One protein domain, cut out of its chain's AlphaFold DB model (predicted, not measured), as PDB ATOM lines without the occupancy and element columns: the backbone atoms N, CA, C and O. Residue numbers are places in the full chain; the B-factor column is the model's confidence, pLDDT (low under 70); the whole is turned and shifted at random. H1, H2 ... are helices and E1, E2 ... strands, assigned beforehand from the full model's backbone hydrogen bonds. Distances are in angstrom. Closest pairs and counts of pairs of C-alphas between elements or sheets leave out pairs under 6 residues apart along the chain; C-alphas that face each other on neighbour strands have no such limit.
ATOM      1  N   ASN A   2     171.547 314.044 244.661       85.50
ATOM      2  CA  ASN A   2     170.380 313.258 245.046       85.50
ATOM      3  C   ASN A   2     169.760 313.716 246.377       85.50
ATOM      4  O   ASN A   2     170.406 314.389 247.178       85.50
ATOM      5  N   ASP A   3     168.513 313.305 246.616       92.62
ATOM      6  CA  ASP A   3     167.743 313.652 247.824       92.62
ATOM      7  C   ASP A   3     168.329 313.051 249.114       92.62
ATOM      8  O   ASP A   3     167.992 313.482 250.212       92.62
ATOM      9  N   ASN A   4     169.212 312.055 248.985       93.75
ATOM     10  CA  ASN A   4     169.855 311.373 250.107       93.75
ATOM     11  C   ASN A   4     171.196 312.014 250.507       93.75
ATOM     12  O   ASN A   4     171.864 311.481 251.389       93.75
ATOM     13  N   GLU A   5     171.617 313.094 249.838       90.50
ATOM     14  CA  GLU A   5     172.873 313.821 250.093       90.50
ATOM     15  C   GLU A   5     174.136 312.933 250.056       90.50
ATOM     16  O   GLU A   5     175.119 313.176 250.750       90.50
ATOM     17  N   THR A   6     174.122 311.886 249.225       90.94
ATOM     18  CA  THR A   6     175.247 310.931 249.085       90.94
ATOM     19  C   THR A   6     176.125 311.201 247.864       90.94
ATOM     20  O   THR A   6     177.178 310.590 247.707       90.94
ATOM     21  N   GLU A   7     175.707 312.125 247.000       92.12
ATOM     22  CA  GLU A   7     176.434 312.525 245.798       92.12
ATOM     23  C   GLU A   7     177.095 313.885 245.986       92.12
ATOM     24  O   GLU A   7     176.460 314.838 246.438       92.12
ATOM     25  N   ALA A   8     178.334 314.001 245.520       90.44
ATOM     26  CA  ALA A   8     179.023 315.272 245.367       90.44
ATOM     27  C   ALA A   8     179.412 315.476 243.901       90.44
ATOM     28  O   ALA A   8     179.770 314.528 243.203       90.44
ATOM     29  N   VAL A   9     179.358 316.726 243.444       91.69
ATOM     30  CA  VAL A   9     179.858 317.127 242.127       91.69
ATOM     31  C   VAL A   9     180.957 318.151 242.344       91.69
ATOM     32  O   VAL A   9     180.745 319.155 243.022       91.69
ATOM     33  N   VAL A  10     182.124 317.894 241.760       91.75
ATOM     34  CA  VAL A  10     183.254 318.824 241.757       91.75
ATOM     35  C   VAL A  10     183.452 319.312 240.329       91.75
ATOM     36  O   VAL A  10     183.504 318.510 239.398       91.75
ATOM     37  N   TYR A  11     183.539 320.629 240.160       93.50
ATOM     38  CA  TYR A  11     183.911 321.254 238.896       93.50
ATOM     39  C   TYR A  11     185.310 321.848 239.037       93.50
ATOM     40  O   TYR A  11     185.537 322.707 239.889       93.50
ATOM     41  N   GLU A  12     186.234 321.387 238.198       93.25
ATOM     42  CA  GLU A  12     187.632 321.809 238.223       93.25
ATOM     43  C   GLU A  12     188.018 322.396 236.867       93.25
ATOM     44  O   GLU A  12     187.988 321.715 235.841       93.25
ATOM     45  N   GLU A  13     188.400 323.671 236.867       93.31
ATOM     46  CA  GLU A  13     188.928 324.349 235.688       93.31
ATOM     47  C   GLU A  13     190.420 324.609 235.875       93.31
ATOM     48  O   GLU A  13     190.861 325.159 236.885       93.31
ATOM     49  N   PHE A  14     191.202 324.223 234.872       92.56
ATOM     50  CA  PHE A  14     192.647 324.385 234.868       92.56
ATOM     51  C   PHE A  14     193.056 325.306 233.727       92.56
ATOM     52  O   PHE A  14     192.537 325.207 232.616       92.56
ATOM     53  N   ALA A  15     194.044 326.167 233.979       92.31
ATOM     54  CA  ALA A  15     194.547 327.102 232.974       92.31
ATOM     55  C   ALA A  15     195.121 326.398 231.727       92.31
ATOM     56  O   ALA A  15     195.106 326.966 230.637       92.31
ATOM     57  N   ASN A  16     195.665 325.188 231.888       91.19
ATOM     58  CA  ASN A  16     196.234 324.373 230.816       91.19
ATOM     59  C   ASN A  16     196.371 322.893 231.256       91.19
ATOM     60  O   ASN A  16     196.224 322.593 232.444       91.19
ATOM     61  N   PRO A  17     196.688 321.965 230.327       91.06
ATOM     62  CA  PRO A  17     196.895 320.550 230.643       91.06
ATOM     63  C   PRO A  17     197.949 320.274 231.723       91.06
ATOM     64  O   PRO A  17     197.735 319.409 232.570       91.06
ATOM     65  N   ALA A  18     199.057 321.024 231.734       93.94
ATOM     66  CA  ALA A  18     200.140 320.819 232.694       93.94
ATOM     67  C   ALA A  18     199.686 321.097 234.136       93.94
ATOM     68  O   ALA A  18     199.987 320.313 235.032       93.94
ATOM     69  N   ALA A  19     198.878 322.141 234.349       95.50
ATOM     70  CA  ALA A  19     198.310 322.461 235.658       95.50
ATOM     71  C   ALA A  19     197.401 321.339 236.194       95.50
ATOM     72  O   ALA A  19     197.414 321.036 237.385       95.50
ATOM     73  N   ARG A  20     196.641 320.668 235.318       93.00
ATOM     74  CA  ARG A  20     195.820 319.519 235.726       93.00
ATOM     75  C   ARG A  20     196.669 318.294 236.071       93.00
ATOM     76  O   ARG A  20     196.321 317.541 236.977       93.00
ATOM     77  N   LEU A  21     197.765 318.061 235.348       93.44
ATOM     78  CA  LEU A  21     198.697 316.972 235.664       93.44
ATOM     79  C   LEU A  21     199.395 317.209 237.011       93.44
ATOM     80  O   LEU A  21     199.511 316.277 237.805       93.44
ATOM     81  N   GLU A  22     199.783 318.452 237.302       95.75
ATOM     82  CA  GLU A  22     200.302 318.846 238.615       95.75
ATOM     83  C   GLU A  22     199.261 318.624 239.720       95.75
ATOM     84  O   GLU A  22     199.574 318.041 240.756       95.75
ATOM     85  N   HIS A  23     198.004 319.011 239.489       94.12
ATOM     86  CA  HIS A  23     196.921 318.758 240.437       94.12
ATOM     87  C   HIS A  23     196.754 317.260 240.744       94.12
ATOM     88  O   HIS A  23     196.687 316.884 241.912       94.12
ATOM     89  N   LEU A  24     196.773 316.394 239.726       90.12
ATOM     90  CA  LEU A  24     196.712 314.945 239.934       90.12
ATOM     91  C   LEU A  24     197.902 314.432 240.766       90.12
ATOM     92  O   LEU A  24     197.717 313.605 241.659       90.12
ATOM     93  N   ALA A  25     199.112 314.940 240.512       92.00
ATOM     94  CA  ALA A  25     200.291 314.597 241.305       92.00
ATOM     95  C   ALA A  25     200.150 315.047 242.771       92.00
ATOM     96  O   ALA A  25     200.517 314.302 243.680       92.00
ATOM     97  N   ASN A  26     199.565 316.225 243.000       94.44
ATOM     98  CA  ASN A  26     199.307 316.768 244.333       94.44
ATOM     99  C   ASN A  26     198.218 315.997 245.090       94.44
ATOM    100  O   ASN A  26     198.313 315.858 246.311       94.44
ATOM    101  N   LEU A  27     197.204 315.466 244.396       90.12
ATOM    102  CA  LEU A  27     196.228 314.569 245.018       90.12
ATOM    103  C   LEU A  27     196.909 313.293 245.535       90.12
ATOM    104  O   LEU A  27     196.581 312.825 246.626       90.12
ATOM    105  N   GLY A  28     197.876 312.754 244.786       86.88
ATOM    106  CA  GLY A  28     198.737 311.656 245.222       86.88
ATOM    107  C   GLY A  28     197.957 310.485 245.831       86.88
ATOM    108  O   GLY A  28     197.010 309.966 245.243       86.88
ATOM    109  N   GLY A  29     198.337 310.076 247.046       86.62
ATOM    110  CA  GLY A  29     197.687 308.973 247.760       86.62
ATOM    111  C   GLY A  29     196.237 309.242 248.186       86.62
ATOM    112  O   GLY A  29     195.508 308.289 248.461       86.62
ATOM    113  N   ASN A  30     195.787 310.502 248.206       89.38
ATOM    114  CA  ASN A  30     194.414 310.832 248.593       89.38
ATOM    115  C   ASN A  30     193.400 310.292 247.580       89.38
ATOM    116  O   ASN A  30     192.319 309.877 247.987       89.38
ATOM    117  N   VAL A  31     193.768 310.202 246.293       86.62
ATOM    118  CA  VAL A  31     192.907 309.612 245.252       86.62
ATOM    119  C   VAL A  31     192.519 308.184 245.622       86.62
ATOM    120  O   VAL A  31     191.347 307.830 245.563       86.62
ATOM    121  N   ALA A  32     193.480 307.374 246.073       86.31
ATOM    122  CA  ALA A  32     193.210 305.997 246.476       86.31
ATOM    123  C   ALA A  32     192.259 305.927 247.682       86.31
ATOM    124  O   ALA A  32     191.372 305.078 247.717       86.31
ATOM    125  N   GLY A  33     192.415 306.837 248.649       90.12
ATOM    126  CA  GLY A  33     191.515 306.937 249.800       90.12
ATOM    127  C   GLY A  33     190.091 307.332 249.405       90.12
ATOM    128  O   GLY A  33     189.137 306.752 249.915       90.12
ATOM    129  N   MET A  34     189.942 308.271 248.467       88.50
ATOM    130  CA  MET A  34     188.638 308.678 247.938       88.50
ATOM    131  C   MET A  34     187.968 307.517 247.196       88.50
ATOM    132  O   MET A  34     186.851 307.138 247.531       88.50
ATOM    133  N   LEU A  35     188.676 306.885 246.257       87.75
ATOM    134  CA  LEU A  35     188.150 305.777 245.449       87.75
ATOM    135  C   LEU A  35     187.839 304.506 246.251       87.75
ATOM    136  O   LEU A  35     187.157 303.622 245.748       87.75
ATOM    137  N   ALA A  36     188.314 304.398 247.493       91.69
ATOM    138  CA  ALA A  36     187.947 303.301 248.384       91.69
ATOM    139  C   ALA A  36     186.531 303.439 248.976       91.69
ATOM    140  O   ALA A  36     186.010 302.462 249.513       91.69
ATOM    141  N   ILE A  37     185.932 304.634 248.927       91.44
ATOM    142  CA  ILE A  37     184.642 304.934 249.570       91.44
ATOM    143  C   ILE A  37     183.598 305.540 248.626       91.44
ATOM    144  O   ILE A  37     182.443 305.672 249.031       91.44
ATOM    145  N   VAL A  38     183.976 305.916 247.400       90.50
ATOM    146  CA  VAL A  38     183.048 306.439 246.388       90.50
ATOM    147  C   VAL A  38     183.079 305.617 245.107       90.50
ATOM    148  O   VAL A  38     184.138 305.169 244.671       90.50
ATOM    149  N   ASP A  39     181.924 305.531 244.453       89.81
ATOM    150  CA  ASP A  39     181.841 305.210 243.032       89.81
ATOM    151  C   ASP A  39     182.020 306.514 242.242       89.81
ATOM    152  O   ASP A  39     181.168 307.404 242.284       89.81
ATOM    153  N   MET A  40     183.159 306.664 241.562       89.25
ATOM    154  CA  MET A  40     183.507 307.897 240.848       89.25
ATOM    155  C   MET A  40     183.313 307.750 239.340       89.25
ATOM    156  O   MET A  40     183.846 306.831 238.720       89.25
ATOM    157  N   GLN A  41     182.637 308.731 238.747       90.50
ATOM    158  CA  GLN A  41     182.644 308.986 237.309       90.50
ATOM    159  C   GLN A  41     183.191 310.384 237.056       90.50
ATOM    160  O   GLN A  41     182.977 311.291 237.862       90.50
ATOM    161  N   ALA A  42     183.889 310.567 235.939       91.31
ATOM    162  CA  ALA A  42     184.445 311.865 235.588       91.31
ATOM    163  C   ALA A  42     184.320 312.179 234.098       91.31
ATOM    164  O   ALA A  42     184.327 311.307 233.225       91.31
ATOM    165  N   GLU A  43     184.244 313.474 233.815       92.38
ATOM    166  CA  GLU A  43     184.186 314.023 232.470       92.38
ATOM    167  C   GLU A  43     185.310 315.042 232.300       92.38
ATOM    168  O   GLU A  43     185.470 315.949 233.112       92.38
ATOM    169  N   VAL A  44     186.104 314.892 231.241       90.75
ATOM    170  CA  VAL A  44     187.222 315.787 230.929       90.75
ATOM    171  C   VAL A  44     186.963 316.470 229.603       90.75
ATOM    172  O   VAL A  44     186.885 315.835 228.547       90.75
ATOM    173  N   TRP A  45     186.858 317.789 229.653       89.94
ATOM    174  CA  TRP A  45     186.667 318.624 228.479       89.94
ATOM    175  C   TRP A  45     188.032 319.158 228.053       89.94
ATOM    176  O   TRP A  45     188.641 319.968 228.745       89.94
ATOM    177  N   SER A  46     188.562 318.655 226.939       86.81
ATOM    178  CA  SER A  46     189.912 319.006 226.480       86.81
ATOM    179  C   SER A  46     190.055 318.891 224.968       86.81
ATOM    180  O   SER A  46     189.276 318.220 224.285       86.81
ATOM    181  N   HIS A  47     191.135 319.457 224.433       85.69
ATOM    182  CA  HIS A  47     191.524 319.268 223.035       85.69
ATOM    183  C   HIS A  47     192.105 317.869 222.755       85.69
ATOM    184  O   HIS A  47     192.685 317.642 221.698       85.69
ATOM    185  N   SER A  48     191.858 316.896 223.646       74.88
ATOM    186  CA  SER A  48     192.322 315.510 223.551       74.88
ATOM    187  C   SER A  48     193.839 315.352 223.662       74.88
ATOM    188  O   SER A  48     194.410 314.530 222.949       74.88
ATOM    189  N   ASP A  49     194.471 316.091 224.576       86.62
ATOM    190  CA  ASP A  49     195.902 315.964 224.862       86.62
ATOM    191  C   ASP A  49     196.267 314.513 225.253       86.62
ATOM    192  O   ASP A  49     195.647 313.948 226.164       86.62
ATOM    193  N   PRO A  50     197.253 313.879 224.585       90.69
ATOM    194  CA  PRO A  50     197.591 312.474 224.821       90.69
ATOM    195  C   PRO A  50     197.996 312.172 226.265       90.69
ATOM    196  O   PRO A  50     197.555 311.173 226.829       90.69
ATOM    197  N   GLU A  51     198.783 313.054 226.882       90.94
ATOM    198  CA  GLU A  51     199.243 312.897 228.268       90.94
ATOM    199  C   GLU A  51     198.079 312.965 229.265       90.94
ATOM    200  O   GLU A  51     198.019 312.177 230.209       90.94
ATOM    201  N   LEU A  52     197.098 313.841 229.014       89.50
ATOM    202  CA  LEU A  52     195.882 313.911 229.824       89.50
ATOM    203  C   LEU A  52     195.083 312.614 229.743       89.50
ATOM    204  O   LEU A  52     194.652 312.104 230.774       89.50
ATOM    205  N   ARG A  53     194.921 312.050 228.541       90.88
ATOM    206  CA  ARG A  53     194.221 310.769 228.361       90.88
ATOM    207  C   ARG A  53     194.943 309.623 229.062       90.88
ATOM    208  O   ARG A  53     194.304 308.860 229.783       90.88
ATOM    209  N   ALA A  54     196.261 309.537 228.900       92.94
ATOM    210  CA  ALA A  54     197.075 308.514 229.552       92.94
ATOM    211  C   ALA A  54     196.983 308.603 231.085       92.94
ATOM    212  O   ALA A  54     196.874 307.586 231.759       92.94
ATOM    213  N   SER A  55     196.922 309.818 231.642       89.00
ATOM    214  CA  SER A  55     196.804 310.027 233.095       89.00
ATOM    215  C   SER A  55     195.491 309.525 233.714       89.00
ATOM    216  O   SER A  55     195.354 309.512 234.936       89.00
ATOM    217  N   THR A  56     194.516 309.154 232.885       89.12
ATOM    218  CA  THR A  56     193.200 308.649 233.303       89.12
ATOM    219  C   THR A  56     192.980 307.178 232.944       89.12
ATOM    220  O   THR A  56     191.878 306.665 233.118       89.12
ATOM    221  N   GLU A  57     194.004 306.491 232.433       88.69
ATOM    222  CA  GLU A  57     193.908 305.074 232.091       88.69
ATOM    223  C   GLU A  57     193.550 304.229 233.326       88.69
ATOM    224  O   GLU A  57     194.124 304.392 234.400       88.69
ATOM    225  N   GLY A  58     192.563 303.341 233.175       86.19
ATOM    226  CA  GLY A  58     192.038 302.514 234.268       86.19
ATOM    227  C   GLY A  58     190.890 303.135 235.072       86.19
ATOM    228  O   GLY A  58     190.301 302.431 235.889       86.19
ATOM    229  N   TYR A  59     190.521 304.395 234.817       86.69
ATOM    230  CA  TYR A  59     189.374 305.060 235.448       86.69
ATOM    231  C   TYR A  59     188.189 305.217 234.477       86.69
ATOM    232  O   TYR A  59     188.385 305.319 233.264       86.69
ATOM    233  N   ASP A  60     186.957 305.286 235.003       89.94
ATOM    234  CA  ASP A  60     185.751 305.598 234.213       89.94
ATOM    235  C   ASP A  60     185.679 307.107 233.914       89.94
ATOM    236  O   ASP A  60     184.982 307.883 234.575       89.94
ATOM    237  N   VAL A  61     186.492 307.535 232.939       91.38
ATOM    238  CA  VAL A  61     186.607 308.933 232.508       91.38
ATOM    239  C   VAL A  61     186.192 309.090 231.051       91.38
ATOM    240  O   VAL A  61     186.777 308.501 230.139       91.38
ATOM    241  N   LYS A  62     185.219 309.970 230.806       91.94
ATOM    242  CA  LYS A  62     184.779 310.341 229.456       91.94
ATOM    243  C   LYS A  62     185.476 311.613 229.000       91.94
ATOM    244  O   LYS A  62     185.495 312.611 229.710       91.94
ATOM    245  N   PHE A  63     186.016 311.599 227.784       90.62
ATOM    246  CA  PHE A  63     186.633 312.781 227.181       90.62
ATOM    247  C   PHE A  63     185.716 313.406 226.144       90.62
ATOM    248  O   PHE A  63     185.380 312.771 225.142       90.62
ATOM    249  N   PHE A  64     185.424 314.685 226.330       88.12
ATOM    250  CA  PHE A  64     184.688 315.492 225.373       88.12
ATOM    251  C   PHE A  64     185.626 316.503 224.724       88.12
ATOM    252  O   PHE A  64     186.463 317.124 225.385       88.12
ATOM    253  N   LYS A  65     185.492 316.667 223.406       82.62
ATOM    254  CA  LYS A  65     186.082 317.822 222.733       82.62
ATOM    255  C   LYS A  65     185.210 319.027 223.079       82.62
ATOM    256  O   LYS A  65     183.992 318.894 222.983       82.62
ATOM    257  N   PRO A  66     185.781 320.175 223.464       71.75
ATOM    258  CA  PRO A  66     184.984 321.362 223.711       71.75
ATOM    259  C   PRO A  66     184.339 321.794 222.390       71.75
ATOM    260  O   PRO A  66     184.997 322.339 221.505       71.75
ATOM    261  N   PHE A  67     183.051 321.509 222.223       63.72
ATOM    262  CA  PHE A  67     182.243 322.119 221.176       63.72
ATOM    263  C   PHE A  67     181.776 323.449 221.753       63.72
ATOM    264  O   PHE A  67     180.910 323.440 222.615       63.72
ATOM    265  N   LEU A  68     182.381 324.558 221.318       53.34
ATOM    266  CA  LEU A  68     181.940 325.925 221.621       53.34
ATOM    267  C   LEU A  68     181.709 326.181 223.125       53.34
ATOM    268  O   LEU A  68     180.624 325.975 223.661       53.34
ATOM    269  N   ARG A  69     182.742 326.697 223.798       51.91
ATOM    270  CA  ARG A  69     182.592 327.344 225.107       51.91
ATOM    271  C   ARG A  69     181.430 328.344 225.004       51.91
ATOM    272  O   ARG A  69     181.487 329.229 224.153       51.91
ATOM    273  N   LEU A  70     180.385 328.193 225.824       48.62
ATOM    274  CA  LEU A  70     179.455 329.293 226.077       48.62
ATOM    275  C   LEU A  70     180.320 330.428 226.628       48.62
ATOM    276  O   LEU A  70     180.959 330.260 227.669       48.62
ATOM    277  N   GLU A  71     180.464 331.506 225.858       43.66
ATOM    278  CA  GLU A  71     181.179 332.684 226.336       43.66
ATOM    279  C   GLU A  71     180.513 333.186 227.630       43.66
ATOM    280  O   GLU A  71     179.290 333.064 227.754       43.66
ATOM    281  N   PRO A  72     181.315 333.646 228.609       50.03
ATOM    282  CA  PRO A  72     180.822 334.082 229.913       50.03
ATOM    283  C   PRO A  72     179.853 335.267 229.838       50.03
ATOM    284  O   PRO A  72     180.008 336.119 228.933       50.03
TER     285      PRO A  72
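AT A GLANCE: This is residues 2 to 72 of the 72 residues of an uncharacterized protein of Rhizobium sp. BK049 (UniProt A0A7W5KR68). Two short parallel strands, E1 and E2, lie side by side as a small sheet, and the chain passes from one to the other through the short helix H3. The longer helix H1 starts close to H3 but lies away from both strands, and residues 25 to 37, with the last part of H1 and H2, stick out free. The printed part has 71 residues, with three named helices and two named strands in the order H1, H2, E1, H3, E2; under half of the residues are in these elements, and the class is mixed, helices and strands. The whole is only just loose, close to compact, with a radius of gyration of the C-alphas of 13.6 A and spans of 34 by 29 by 19 A.

HOW THE PARTS SIT: E1, residues 42 to 45, and E2, residues 61 to 64, are parallel neighbours at 24 degrees; N 44 and O 62 are 2.8 A apart, within hydrogen-bond range. With H3, residues 50 to 54, they form a strand-helix-strand unit, two parallel strands with a helix between them in the chain, whose crossover is right-handed. The closest C-alphas of H3 and E2, those of Arg 53 and Phe 63, are 7.9 A apart. H1, residues 17 to 27, is close to but not clearly touching H3; their closest C-alphas, those of Pro 17 and Leu 52, are 6.8 A apart. H1 is apart from E1 and E2. H2, residues 29 to 35, and H1 meet only through their link. H2 is apart from H3 and E2. Every O i to N i+4 pair is within hydrogen-bond range in H1, H2 and H3.

IN THESE COORDINATES: E1 is 10.1 A long from first to last C-alpha, and E2, 9.9 A, ends at C-alpha 64 at (184.688, 315.492, 225.373). H3 is 6.2 A long. H1 runs 15.6 A from C-alpha 17 at (196.895, 320.550, 230.643), and H2 is 10.3 A long.

THE WHOLE: The C-alphas of Asp 3 and Pro 50 are the two farthest apart, at 37.7 A. The printed part has no cut and no long link between named elements. Residues 2 to 16 hold no named element. Confidence is under 70 at residues 67 to 72.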